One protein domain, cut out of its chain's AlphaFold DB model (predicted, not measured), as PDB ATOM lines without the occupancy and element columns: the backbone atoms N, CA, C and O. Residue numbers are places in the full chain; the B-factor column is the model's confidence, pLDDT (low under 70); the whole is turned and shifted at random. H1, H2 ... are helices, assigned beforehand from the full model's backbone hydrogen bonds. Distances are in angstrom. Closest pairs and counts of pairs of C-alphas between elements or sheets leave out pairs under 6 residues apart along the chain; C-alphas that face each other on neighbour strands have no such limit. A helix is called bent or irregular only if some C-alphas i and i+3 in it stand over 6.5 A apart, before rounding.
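Overview. This is residues 47 to 91 of the 102 residues of an uncharacterized protein of Burkholderiales bacterium (UniProt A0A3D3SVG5). A long, straight helix, H2, sticks out as a bare arm, and a shorter helix, H1, makes the other arm of an open V, with the loop of residues 61 to 69 at its corner. The two arms do not pack on each other, and H2 makes most of the longest axis. The printed part has 45 residues with two named helices, H1 then H2 along the chain, and no named strand; the class is all helix. The whole is extended, with a radius of gyration of the C-alphas of 15.5 A, and the C-alphas span 47 by 23 by 9 A.

Along the chain. H2, the longest helix, is residues 70 to 89, 28.7 A from first to last C-alpha, running from C-alpha 70 at (30.450, -46.270, -39.701) to C-alpha 89 at (6.988, -54.280, -54.121). H1 is residues 48 to 60, 18.5 A from first to last C-alpha, and begins with C-alpha 48 at (21.622, -47.608, -22.607). Neither helix is bent. Along H2 x falls from 30.450 to 6.988, while along H1 it rises from 21.622 to 37.353.

Arrangement. Residues 69 to 91, of which 70 to 89 belong to H2, stand free, with no C-alpha 8 or more residues away along the chain within 10 A. H1 and H2 are apart, with no C-alpha of the one within 8 A of the other. A short link of 9 residues joins them. In both H1 and H2 every O i to N i+4 pair is within hydrogen-bond range.

Size, cuts and confidence. The two C-alphas farthest apart are those of Arg 61 and Pro 91, at 47.9 A. The C-alphas of Asp 47 and Pro 91, the first and last printed, are 39.5 A apart. The printed part has no cut. The mean pLDDT of the printed part is 94.7, and residue 91 alone is under 70.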
ATOM      1  N   ASP A  47      20.999 -47.362 -18.109       89.94
ATOM      2  CA  ASP A  47      20.800 -46.312 -19.112       89.94
ATOM      3  C   ASP A  47      21.642 -46.643 -20.353       89.94
ATOM      4  O   ASP A  47      22.867 -46.471 -20.382       89.94
ATOM      5  N   ALA A  48      20.976 -47.186 -21.371       90.12
ATOM      6  CA  ALA A  48      21.622 -47.608 -22.607       90.12
ATOM      7  C   ALA A  48      22.224 -46.423 -23.379       90.12
ATOM      8  O   ALA A  48      23.308 -46.565 -23.939       90.12
ATOM      9  N   LEU A  49      21.569 -45.256 -23.353       93.06
ATOM     10  CA  LEU A  49      22.042 -44.061 -24.052       93.06
ATOM     11  C   LEU A  49      23.301 -43.504 -23.386       93.06
ATOM     12  O   LEU A  49      24.273 -43.180 -24.066       93.06
ATOM     13  N   LEU A  50      23.315 -43.430 -22.051       95.44
ATOM     14  CA  LEU A  50      24.512 -43.029 -21.314       95.44
ATOM     15  C   LEU A  50      25.683 -43.972 -21.612       95.44
ATOM     16  O   LEU A  50      26.793 -43.507 -21.872       95.44
ATOM     17  N   THR A  51      25.425 -45.283 -21.609       93.31
ATOM     18  CA  THR A  51      26.437 -46.308 -21.904       93.31
ATOM     19  C   THR A  51      26.996 -46.150 -23.322       93.31
ATOM     20  O   THR A  51      28.209 -46.216 -23.524       93.31
ATOM     21  N   GLU A  52      26.136 -45.880 -24.304       94.38
ATOM     22  CA  GLU A  52      26.531 -45.633 -25.695       94.38
ATOM     23  C   GLU A  52      27.393 -44.370 -25.837       94.38
ATOM     24  O   GLU A  52      28.450 -44.408 -26.469       94.38
ATOM     25  N   ILE A  53      27.000 -43.262 -25.199       95.62
ATOM     26  CA  ILE A  53      27.768 -42.007 -25.220       95.62
ATOM     27  C   ILE A  53      29.144 -42.201 -24.574       95.62
ATOM     28  O   ILE A  53      30.151 -41.727 -25.105       95.62
ATOM     29  N   GLN A  54      29.206 -42.908 -23.444       95.75
ATOM     30  CA  GLN A  54      30.469 -43.231 -22.780       95.75
ATOM     31  C   GLN A  54      31.378 -44.062 -23.689       95.75
ATOM     32  O   GLN A  54      32.556 -43.730 -23.830       95.75
ATOM     33  N   ALA A  55      30.832 -45.085 -24.356       95.50
ATOM     34  CA  ALA A  55      31.576 -45.895 -25.315       95.50
ATOM     35  C   ALA A  55      32.087 -45.068 -26.508       95.50
ATOM     36  O   ALA A  55      33.239 -45.221 -26.916       95.50
ATOM     37  N   PHE A  56      31.268 -44.153 -27.033       96.06
ATOM     38  CA  PHE A  56      31.666 -43.245 -28.109       96.06
ATOM     39  C   PHE A  56      32.832 -42.339 -27.689       96.06
ATOM     40  O   PHE A  56      33.847 -42.271 -28.384       96.06
ATOM     41  N   VAL A  57      32.723 -41.672 -26.535       97.06
ATOM     42  CA  VAL A  57      33.777 -40.780 -26.027       97.06
ATOM     43  C   VAL A  57      35.070 -41.549 -25.752       97.06
ATOM     44  O   VAL A  57      36.142 -41.068 -26.122       97.06
ATOM     45  N   ALA A  58      34.983 -42.740 -25.154       97.50
ATOM     46  CA  ALA A  58      36.141 -43.598 -24.906       97.50
ATOM     47  C   ALA A  58      36.856 -43.965 -26.216       97.50
ATOM     48  O   ALA A  58      38.076 -43.827 -26.322       97.50
ATOM     49  N   ALA A  59      36.105 -44.345 -27.254       97.56
ATOM     50  CA  ALA A  59      36.679 -44.665 -28.556       97.56
ATOM     51  C   ALA A  59      37.357 -43.450 -29.218       97.56
ATOM     52  O   ALA A  59      38.463 -43.574 -29.740       97.56
ATOM     53  N   VAL A  60      36.752 -42.257 -29.136       96.75
ATOM     54  CA  VAL A  60      37.353 -41.004 -29.642       96.75
ATOM     55  C   VAL A  60      38.667 -40.674 -28.926       96.75
ATOM     56  O   VAL A  60      39.600 -40.169 -29.549       96.75
ATOM     57  N   ARG A  61      38.765 -40.976 -27.628       97.88
ATOM     58  CA  ARG A  61      39.987 -40.786 -26.831       97.88
ATOM     59  C   ARG A  61      41.043 -41.875 -27.046       97.88
ATOM     60  O   ARG A  61      42.148 -41.743 -26.529       97.88
ATOM     61  N   GLY A  62      40.728 -42.929 -27.798       96.69
ATOM     62  CA  GLY A  62      41.610 -44.083 -27.987       96.69
ATOM     63  C   GLY A  62      41.656 -45.031 -26.783       96.69
ATOM     64  O   GLY A  62      42.579 -45.831 -26.673       96.69
ATOM     65  N   GLU A  63      40.672 -44.955 -25.883       97.19
ATOM     66  CA  GLU A  63      40.574 -45.774 -24.663       97.19
ATOM     67  C   GLU A  63      39.942 -47.156 -24.926       97.19
ATOM     68  O   GLU A  63      39.884 -48.003 -24.037       97.19
ATOM     69  N   GLY A  64      39.480 -47.411 -26.151       91.44
ATOM     70  CA  GLY A  64      38.894 -48.681 -26.565       91.44
ATOM     71  C   GLY A  64      38.495 -48.679 -28.043       91.44
ATOM     72  O   GLY A  64      38.562 -47.639 -28.703       91.44
ATOM     73  N   PRO A  65      38.096 -49.836 -28.594       94.06
ATOM     74  CA  PRO A  65      37.601 -49.904 -29.960       94.06
ATOM     75  C   PRO A  65      36.224 -49.238 -30.083       94.06
ATOM     76  O   PRO A  65      35.423 -49.239 -29.148       94.06
ATOM     77  N   VAL A  66      35.920 -48.726 -31.275       94.19
ATOM     78  CA  VAL A  66      34.552 -48.332 -31.634       94.19
ATOM     79  C   VAL A  66      33.677 -49.593 -31.664       94.19
ATOM     80  O   VAL A  66      33.969 -50.515 -32.421       94.19
ATOM     81  N   ILE A  67      32.614 -49.631 -30.852       93.75
ATOM     82  CA  ILE A  67      31.721 -50.803 -30.737       93.75
ATOM     83  C   ILE A  67      30.859 -50.982 -31.999       93.75
ATOM     84  O   ILE A  67      30.591 -52.110 -32.405       93.75
ATOM     85  N   VAL A  68      30.453 -49.877 -32.634       94.81
ATOM     86  CA  VAL A  68      29.699 -49.865 -33.897       94.81
ATOM     87  C   VAL A  68      30.351 -48.864 -34.842       94.81
ATOM     88  O   VAL A  68      30.303 -47.656 -34.607       94.81
ATOM     89  N   SER A  69      31.011 -49.355 -35.891       95.75
ATOM     90  CA  SER A  69      31.703 -48.492 -36.849       95.75
ATOM     91  C   SER A  69      30.738 -47.856 -37.855       95.75
ATOM     92  O   SER A  69      29.608 -48.309 -38.048       95.75
ATOM     93  N   GLY A  70      31.210 -46.837 -38.581       96.69
ATOM     94  CA  GLY A  70      30.450 -46.270 -39.701       96.69
ATOM     95  C   GLY A  70      30.148 -47.295 -40.803       96.69
ATOM     96  O   GLY A  70      29.084 -47.238 -41.413       96.69
ATOM     97  N   LEU A  71      31.041 -48.270 -41.018       98.12
ATOM     98  CA  LEU A  71      30.827 -49.356 -41.978       98.12
ATOM     99  C   LEU A  71      29.726 -50.319 -41.513       98.12
ATOM    100  O   LEU A  71      28.937 -50.786 -42.333       98.12
ATOM    101  N   ASP A  72      29.638 -50.590 -40.210       97.81
ATOM    102  CA  ASP A  72      28.549 -51.399 -39.650       97.81
ATOM    103  C   ASP A  72      27.206 -50.683 -39.822       97.81
ATOM    104  O   ASP A  72      26.237 -51.287 -40.283       97.81
ATOM    105  N   GLY A  73      27.175 -49.371 -39.558       97.56
ATOM    106  CA  GLY A  73      26.008 -48.523 -39.807       97.56
ATOM    107  C   GLY A  73      25.585 -48.507 -41.280       97.56
ATOM    108  O   GLY A  73      24.404 -48.669 -41.583       97.56
ATOM    109  N   GLN A  74      26.541 -48.390 -42.209       98.50
ATOM    110  CA  GLN A  74      26.273 -48.455 -43.647       98.50
ATOM    111  C   GLN A  74      25.641 -49.796 -44.048       98.50
ATOM    112  O   GLN A  74      24.628 -49.807 -44.743       98.50
ATOM    113  N   ARG A  75      26.209 -50.924 -43.599       98.62
ATOM    114  CA  ARG A  75      25.699 -52.273 -43.912       98.62
ATOM    115  C   ARG A  75      24.292 -52.499 -43.362       98.62
ATOM    116  O   ARG A  75      23.443 -53.090 -44.036       98.62
ATOM    117  N   ALA A  76      24.035 -52.024 -42.143       98.25
ATOM    118  CA  ALA A  76      22.710 -52.079 -41.540       98.25
ATOM    119  C   ALA A  76      21.697 -51.247 -42.344       98.25
ATOM    120  O   ALA A  76      20.606 -51.733 -42.641       98.25
ATOM    121  N   LEU A  77      22.077 -50.030 -42.752       98.56
ATOM    122  CA  LEU A  77      21.230 -49.142 -43.548       98.56
ATOM    123  C   LEU A  77      20.922 -49.717 -44.935       98.56
ATOM    124  O   LEU A  77      19.766 -49.720 -45.345       98.56
ATOM    125  N   GLU A  78      21.925 -50.246 -45.636       98.62
ATOM    126  CA  GLU A  78      21.747 -50.915 -46.931       98.62
ATOM    127  C   GLU A  78      20.732 -52.062 -46.826       98.62
ATOM    128  O   GLU A  78      19.800 -52.167 -47.626       98.62
ATOM    129  N   THR A  79      20.860 -52.886 -45.783       98.38
ATOM    130  CA  THR A  79      19.923 -53.986 -45.521       98.38
ATOM    131  C   THR A  79      18.508 -53.467 -45.248       98.38
ATOM    132  O   THR A  79      17.540 -54.018 -45.771       98.38
ATOM    133  N   ALA A  80      18.370 -52.393 -44.464       98.38
ATOM    134  CA  ALA A  80      17.077 -51.787 -44.149       98.38
ATOM    135  C   ALA A  80      16.377 -51.213 -45.391       98.38
ATOM    136  O   ALA A  80      15.167 -51.398 -45.551       98.38
ATOM    137  N   ILE A  81      17.130 -50.567 -46.288       98.31
ATOM    138  CA  ILE A  81      16.621 -50.071 -47.575       98.31
ATOM    139  C   ILE A  81      16.111 -51.242 -48.413       98.31
ATOM    140  O   ILE A  81      14.957 -51.232 -48.827       98.31
ATOM    141  N   ARG A  82      16.911 -52.302 -48.563       97.75
ATOM    142  CA  ARG A  82      16.522 -53.485 -49.341       97.75
ATOM    143  C   ARG A  82      15.259 -54.162 -48.807       97.75
ATOM    144  O   ARG A  82      14.397 -54.565 -49.579       97.75
ATOM    145  N   ILE A  83      15.129 -54.301 -47.486       96.62
ATOM    146  CA  ILE A  83      13.903 -54.836 -46.869       96.62
ATOM    147  C   ILE A  83      12.717 -53.919 -47.178       96.62
ATOM    148  O   ILE A  83      11.636 -54.400 -47.505       96.62
ATOM    149  N   THR A  84      12.922 -52.605 -47.092       96.69
ATOM    150  CA  THR A  84      11.885 -51.606 -47.363       96.69
ATOM    151  C   THR A  84      11.405 -51.688 -48.809       96.69
ATOM    152  O   THR A  84      10.200 -51.680 -49.037       96.69
ATOM    153  N   GLU A  85      12.311 -51.822 -49.776       96.56
ATOM    154  CA  GLU A  85      11.984 -52.025 -51.193       96.56
ATOM    155  C   GLU A  85      11.138 -53.289 -51.392       96.56
ATOM    156  O   GLU A  85      10.032 -53.204 -51.925       96.56
ATOM    157  N   LEU A  86      11.581 -54.430 -50.851       95.38
ATOM    158  CA  LEU A  86      10.855 -55.705 -50.940       95.38
ATOM    159  C   LEU A  86       9.443 -55.636 -50.335       95.38
ATOM    160  O   LEU A  86       8.515 -56.267 -50.837       95.38
ATOM    161  N   VAL A  87       9.262 -54.881 -49.248       95.12
ATOM    162  CA  VAL A  87       7.944 -54.683 -48.626       95.12
ATOM    163  C   VAL A  87       7.031 -53.827 -49.510       95.12
ATOM    164  O   VAL A  87       5.839 -54.121 -49.599       95.12
ATOM    165  N   HIS A  88       7.564 -52.800 -50.180       93.00
ATOM    166  CA  HIS A  88       6.788 -51.930 -51.074       93.00
ATOM    167  C   HIS A  88       6.420 -52.599 -52.400       93.00
ATOM    168  O   HIS A  88       5.341 -52.337 -52.927       93.00
ATOM    169  N   GLU A  89       7.280 -53.472 -52.927       88.75
ATOM    170  CA  GLU A  89       6.988 -54.280 -54.121       88.75
ATOM    171  C   GLU A  89       5.839 -55.275 -53.882       88.75
ATOM    172  O   GLU A  89       5.182 -55.717 -54.827       88.75
ATOM    173  N   GLY A  90       5.536 -55.564 -52.611       73.69
ATOM    174  CA  GLY A  90       4.491 -56.485 -52.190       73.69
ATOM    175  C   GLY A  90       4.860 -57.946 -52.480       73.69
ATOM    176  O   GLY A  90       5.725 -58.245 -53.305       73.69
ATOM    177  N   PRO A  91       4.214 -58.917 -51.814       67.00
ATOM    178  CA  PRO A  91       4.375 -60.305 -52.208       67.00
ATOM    179  C   PRO A  91       3.827 -60.458 -53.631       67.00
ATOM    180  O   PRO A  91       2.624 -60.328 -53.859       67.00
TER     181      PRO A  91